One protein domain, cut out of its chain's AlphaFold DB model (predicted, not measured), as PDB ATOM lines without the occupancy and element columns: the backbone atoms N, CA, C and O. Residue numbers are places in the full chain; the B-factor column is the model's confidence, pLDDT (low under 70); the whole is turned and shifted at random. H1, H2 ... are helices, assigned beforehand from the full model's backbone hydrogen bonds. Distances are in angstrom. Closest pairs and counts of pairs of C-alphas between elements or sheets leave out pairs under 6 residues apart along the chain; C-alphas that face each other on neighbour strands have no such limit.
ATOM      1  N   THR A   2      91.771 128.993 139.406       40.28
ATOM      2  CA  THR A   2      92.310 128.326 138.218       40.28
ATOM      3  C   THR A   2      93.238 127.198 138.660       40.28
ATOM      4  O   THR A   2      94.301 127.422 139.229       40.28
ATOM      5  N   ASN A   3      92.788 125.965 138.437       50.12
ATOM      6  CA  ASN A   3      93.562 124.738 138.591       50.12
ATOM      7  C   ASN A   3      94.580 124.656 137.440       50.12
ATOM      8  O   ASN A   3      94.482 123.811 136.553       50.12
ATOM      9  N   THR A   4      95.557 125.560 137.403       50.66
ATOM     10  CA  THR A   4      96.749 125.351 136.584       50.66
ATOM     11  C   THR A   4      97.575 124.283 137.283       50.66
ATOM     12  O   THR A   4      98.461 124.570 138.085       50.66
ATOM     13  N   LYS A   5      97.264 123.011 137.000       51.72
ATOM     14  CA  LYS A   5      98.225 121.925 137.187       51.72
ATOM     15  C   LYS A   5      99.424 122.275 136.309       51.72
ATOM     16  O   LYS A   5      99.411 122.005 135.111       51.72
ATOM     17  N   GLY A   6     100.412 122.963 136.878       57.34
ATOM     18  CA  GLY A   6     101.696 123.150 136.219       57.34
ATOM     19  C   GLY A   6     102.198 121.783 135.762       57.34
ATOM     20  O   GLY A   6     102.025 120.793 136.471       57.34
ATOM     21  N   PHE A   7     102.779 121.723 134.565       66.12
ATOM     22  CA  PHE A   7     103.249 120.482 133.939       66.12
ATOM     23  C   PHE A   7     104.208 119.668 134.841       66.12
ATOM     24  O   PHE A   7     104.340 118.460 134.675       66.12
ATOM     25  N   LEU A   8     104.836 120.312 135.834       72.38
ATOM     26  CA  LEU A   8     105.752 119.703 136.796       72.38
ATOM     27  C   LEU A   8     105.303 119.935 138.246       72.38
ATOM     28  O   LEU A   8     105.044 121.063 138.663       72.38
ATOM     29  N   ASN A   9     105.282 118.861 139.042       84.50
ATOM     30  CA  ASN A   9     105.098 118.918 140.493       84.50
ATOM     31  C   ASN A   9     106.396 119.392 141.184       84.50
ATOM     32  O   ASN A   9     107.498 119.069 140.739       84.50
ATOM     33  N   ARG A  10     106.285 120.084 142.326       82.31
ATOM     34  CA  ARG A  10     107.416 120.542 143.157       82.31
ATOM     35  C   ARG A  10     108.429 119.427 143.445       82.31
ATOM     36  O   ARG A  10     109.633 119.663 143.391       82.31
ATOM     37  N   ASN A  11     107.959 118.208 143.715       85.44
ATOM     38  CA  ASN A  11     108.844 117.060 143.948       85.44
ATOM     39  C   ASN A  11     109.580 116.615 142.674       85.44
ATOM     40  O   ASN A  11     110.756 116.275 142.747       85.44
ATOM     41  N   GLN A  12     108.923 116.654 141.510       88.31
ATOM     42  CA  GLN A  12     109.559 116.324 140.227       88.31
ATOM     43  C   GLN A  12     110.631 117.352 139.871       88.31
ATOM     44  O   GLN A  12     111.737 116.971 139.500       88.31
ATOM     45  N   LEU A  13     110.333 118.643 140.060       87.62
ATOM     46  CA  LEU A  13     111.305 119.715 139.865       87.62
ATOM     47  C   LEU A  13     112.519 119.535 140.784       87.62
ATOM     48  O   LEU A  13     113.652 119.663 140.330       87.62
ATOM     49  N   LYS A  14     112.291 119.152 142.048       86.00
ATOM     50  CA  LYS A  14     113.368 118.846 142.997       86.00
ATOM     51  C   LYS A  14     114.332 117.800 142.454       86.00
ATOM     52  O   LYS A  14     115.539 118.007 142.477       86.00
ATOM     53  N   TYR A  15     113.798 116.676 141.980       88.38
ATOM     54  CA  TYR A  15     114.615 115.574 141.482       88.38
ATOM     55  C   TYR A  15     115.329 115.931 140.182       88.38
ATOM     56  O   TYR A  15     116.502 115.603 140.040       88.38
ATOM     57  N   LEU A  16     114.660 116.650 139.276       89.56
ATOM     58  CA  LEU A  16     115.261 117.128 138.031       89.56
ATOM     59  C   LEU A  16     116.479 118.018 138.312       89.56
ATOM     60  O   LEU A  16     117.537 117.839 137.719       89.56
ATOM     61  N   VAL A  17     116.335 118.941 139.258       88.62
ATOM     62  CA  VAL A  17     117.387 119.881 139.644       88.62
ATOM     63  C   VAL A  17     118.547 119.177 140.358       88.62
ATOM     64  O   VAL A  17     119.706 119.442 140.057       88.62
ATOM     65  N   ILE A  18     118.262 118.225 141.251       87.94
ATOM     66  CA  ILE A  18     119.307 117.406 141.891       87.94
ATOM     67  C   ILE A  18     120.066 116.576 140.843       87.94
ATOM     68  O   ILE A  18     121.290 116.487 140.906       87.94
ATOM     69  N   ALA A  19     119.365 116.000 139.861       88.00
ATOM     70  CA  ALA A  19     119.996 115.264 138.768       88.00
ATOM     71  C   ALA A  19     120.867 116.179 137.892       88.00
ATOM     72  O   ALA A  19     121.988 115.807 137.555       88.00
ATOM     73  N   ALA A  20     120.398 117.391 137.580       87.88
ATOM     74  CA  ALA A  20     121.176 118.392 136.854       87.88
ATOM     75  C   ALA A  20     122.472 118.771 137.594       87.88
ATOM     76  O   ALA A  20     123.534 118.808 136.979       87.88
ATOM     77  N   MET A  21     122.404 118.985 138.914       88.88
ATOM     78  CA  MET A  21     123.580 119.255 139.751       88.88
ATOM     79  C   MET A  21     124.563 118.079 139.779       88.88
ATOM     80  O   MET A  21     125.773 118.283 139.728       88.88
ATOM     81  N   LEU A  22     124.057 116.845 139.839       86.88
ATOM     82  CA  LEU A  22     124.899 115.651 139.813       86.88
ATOM     83  C   LEU A  22     125.632 115.510 138.471       86.88
ATOM     84  O   LEU A  22     126.833 115.254 138.460       86.88
ATOM     85  N   ILE A  23     124.928 115.707 137.352       85.00
ATOM     86  CA  ILE A  23     125.522 115.669 136.007       85.00
ATOM     87  C   ILE A  23     126.605 116.741 135.870       85.00
ATOM     88  O   ILE A  23     127.668 116.457 135.332       85.00
ATOM     89  N   ASP A  24     126.360 117.941 136.391       83.94
ATOM     90  CA  ASP A  24     127.329 119.037 136.415       83.94
ATOM     91  C   ASP A  24     128.616 118.675 137.177       83.94
ATOM     92  O   ASP A  24     129.715 118.891 136.662       83.94
ATOM     93  N   HIS A  25     128.507 118.040 138.348       82.50
ATOM     94  CA  HIS A  25     129.683 117.601 139.112       82.50
ATOM     95  C   HIS A  25     130.426 116.442 138.428       82.50
ATOM     96  O   HIS A  25     131.656 116.405 138.436       82.50
ATOM     97  N   ILE A  26     129.705 115.511 137.792       82.31
ATOM     98  CA  ILE A  26     130.319 114.437 136.992       82.31
ATOM     99  C   ILE A  26     131.037 115.029 135.774       82.31
ATOM    100  O   ILE A  26     132.158 114.626 135.469       82.31
ATOM    101  N   ALA A  27     130.427 116.006 135.099       81.25
ATOM    102  CA  ALA A  27     131.046 116.717 133.988       81.25
ATOM    103  C   ALA A  27     132.323 117.433 134.439       81.25
ATOM    104  O   ALA A  27     133.334 117.339 133.753       81.25
ATOM    105  N   TRP A  28     132.320 118.050 135.623       75.88
ATOM    106  CA  TRP A  28     133.516 118.670 136.193       75.88
ATOM    107  C   TRP A  28     134.654 117.666 136.446       75.88
ATOM    108  O   TRP A  28     135.818 117.989 136.228       75.88
ATOM    109  N   ALA A  29     134.324 116.436 136.855       76.44
ATOM    110  CA  ALA A  29     135.311 115.388 137.121       76.44
ATOM    111  C   ALA A  29     135.841 114.682 135.857       76.44
ATOM    112  O   ALA A  29     137.000 114.271 135.834       76.44
ATOM    113  N   PHE A  30     135.010 114.505 134.823       74.31
ATOM    114  CA  PHE A  30     135.322 113.623 133.685       74.31
ATOM    115  C   PHE A  30     135.387 114.321 132.320       74.31
ATOM    116  O   PHE A  30     135.919 113.737 131.374       74.31
ATOM    117  N   VAL A  31     134.859 115.540 132.178       71.25
ATOM    118  CA  VAL A  31     134.753 116.236 130.887       71.25
ATOM    119  C   VAL A  31     135.639 117.488 130.884       71.25
ATOM    120  O   VAL A  31     135.535 118.321 131.782       71.25
ATOM    121  N   PRO A  32     136.489 117.691 129.857       70.31
ATOM    122  CA  PRO A  32     137.261 118.920 129.724       70.31
ATOM    123  C   PRO A  32     136.346 120.151 129.667       70.31
ATOM    124  O   PRO A  32     135.496 120.275 128.777       70.31
ATOM    125  N   THR A  33     136.565 121.097 130.580       63.38
ATOM    126  CA  THR A  33     135.785 122.342 130.724       63.38
ATOM    127  C   THR A  33     135.845 123.252 129.490       63.38
ATOM    128  O   THR A  33     134.957 124.076 129.276       63.38
ATOM    129  N   ALA A  34     136.863 123.079 128.640       63.62
ATOM    130  CA  ALA A  34     137.016 123.792 127.373       63.62
ATOM    131  C   ALA A  34     136.050 123.312 126.270       63.62
ATOM    132  O   ALA A  34     135.924 123.970 125.238       63.62
ATOM    133  N   SER A  35     135.365 122.179 126.459       74.81
ATOM    134  CA  SER A  35     134.393 121.677 125.486       74.81
ATOM    135  C   SER A  35     133.062 122.435 125.574       74.81
ATOM    136  O   SER A  35     132.565 122.735 126.661       74.81
ATOM    137  N   LEU A  36     132.443 122.702 124.417       75.25
ATOM    138  CA  LEU A  36     131.125 123.346 124.334       75.25
ATOM    139  C   LEU A  36     130.065 122.574 125.143       75.25
ATOM    140  O   LEU A  36     129.215 123.170 125.799       75.25
ATOM    141  N   LEU A  37     130.159 121.241 125.143       74.75
ATOM    142  CA  LEU A  37     129.258 120.352 125.874       74.75
ATOM    143  C   LEU A  37     129.417 120.504 127.396       74.75
ATOM    144  O   LEU A  37     128.412 120.618 128.097       74.75
ATOM    145  N   GLY A  38     130.656 120.595 127.897       75.56
ATOM    146  CA  GLY A  38     130.931 120.863 129.313       75.56
ATOM    147  C   GLY A  38     130.348 122.202 129.770       75.56
ATOM    148  O   GLY A  38     129.673 122.266 130.795       75.56
ATOM    149  N   GLN A  39     130.498 123.263 128.973       78.06
ATOM    150  CA  GLN A  39     129.922 124.574 129.304       78.06
ATOM    151  C   GLN A  39     128.389 124.544 129.385       78.06
ATOM    152  O   GLN A  39     127.815 125.117 130.312       78.06
ATOM    153  N   VAL A  40     127.716 123.850 128.461       80.88
ATOM    154  CA  VAL A  40     126.250 123.704 128.489       80.88
ATOM    155  C   VAL A  40     125.801 122.929 129.729       80.88
ATOM    156  O   VAL A  40     124.873 123.366 130.413       80.88
ATOM    157  N   MET A  41     126.479 121.827 130.068       78.62
ATOM    158  CA  MET A  41     126.199 121.071 131.295       78.62
ATOM    159  C   MET A  41     126.363 121.942 132.546       78.62
ATOM    160  O   MET A  41     125.488 121.927 133.413       78.62
ATOM    161  N   HIS A  42     127.407 122.773 132.590       83.00
ATOM    162  CA  HIS A  42     127.639 123.691 133.702       83.00
ATOM    163  C   HIS A  42     126.583 124.788 133.828       83.00
ATOM    164  O   HIS A  42     126.167 125.137 134.935       83.00
ATOM    165  N   ILE A  43     126.107 125.334 132.710       84.56
ATOM    166  CA  ILE A  43     125.025 126.327 132.724       84.56
ATOM    167  C   ILE A  43     123.746 125.710 133.297       84.56
ATOM    168  O   ILE A  43     123.097 126.324 134.145       84.56
ATOM    169  N   ILE A  44     123.413 124.485 132.885       83.94
ATOM    170  CA  ILE A  44     122.242 123.767 133.400       83.94
ATOM    171  C   ILE A  44     122.414 123.475 134.898       83.94
ATOM    172  O   ILE A  44     121.494 123.729 135.678       83.94
ATOM    173  N   GLY A  45     123.600 123.029 135.320       84.75
ATOM    174  CA  GLY A  45     123.935 122.813 136.728       84.75
ATOM    175  C   GLY A  45     123.742 124.063 137.588       84.75
ATOM    176  O   GLY A  45     123.144 123.990 138.665       84.75
ATOM    177  N   ARG A  46     124.143 125.237 137.086       85.38
ATOM    178  CA  ARG A  46     124.009 126.526 137.793       85.38
ATOM    179  C   ARG A  46     122.564 126.932 138.077       85.38
ATOM    180  O   ARG A  46     122.339 127.620 139.071       85.38
ATOM    181  N   LEU A  47     121.582 126.474 137.293       87.25
ATOM    182  CA  LEU A  47     120.153 126.713 137.566       87.25
ATOM    183  C   LEU A  47     119.674 126.027 138.858       87.25
ATOM    184  O   LEU A  47     118.641 126.405 139.424       87.25
ATOM    185  N   THR A  48     120.440 125.063 139.368       88.56
ATOM    186  CA  THR A  48     120.143 124.376 140.627       88.56
ATOM    187  C   THR A  48     120.154 125.325 141.816       88.56
ATOM    188  O   THR A  48     119.242 125.273 142.640       88.56
TER     189      THR A  48
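AT A GLANCE: This is residues 2 to 48 of the 109 residues of an uncharacterized protein of Ruminococcus sp. OM06-36AC (UniProt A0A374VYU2). A free tail, residues 2 to 7, leads into one long helix, H1, and a shorter helix, H2, folds back over the later part of H1 as a slanted helical hairpin. The tail sticks out beyond the beginning of H1 and adds to the length of the model. The printed part has 47 residues, with two named helices in the order H1, H2 and no named strand, and its class is all helix. It is loose, with a radius of gyration of the C-alphas of 13.7 A, and a rod in outline, with spans of 46 by 16 by 11 A.

HOW THE PARTS SIT: Residues 2 to 7 stand free. H1, residues 10 to 30, is joined by a tight link of 5 residues to H2, residues 36 to 46. The two helices touch, with 18 pairs of C-alphas within 8 A. Their closest C-alphas are those of Met 21 and Gly 45, 4.7 A apart. Their lines stand at a steep tilt of 42 degrees and they run opposite ways, a helical hairpin. Their centres are 11.2 A apart. In both H1 and H2 every O i to N i+4 pair is within hydrogen-bond range.

IN THESE COORDINATES: The printed part begins with C-alpha 2 at (92.310, 128.326, 138.218). H1 runs from Arg 10, with its C-alpha at (107.416, 120.542, 143.157), to Phe 30, and measures 30.3 A from first to last C-alpha. H2 runs from Leu 36 to Arg 46, with C-alpha 46 at (124.009, 126.526, 137.793), and measures 15.6 A.

THE WHOLE: The two C-alphas farthest apart are those of Thr 2 and Pro 32, at 46.7 A. The printed part has no cut, and its one link between named elements is tight. The mean pLDDT of the printed part is 77.8, and residues 2 to 7 and 33 to 34 are under 70.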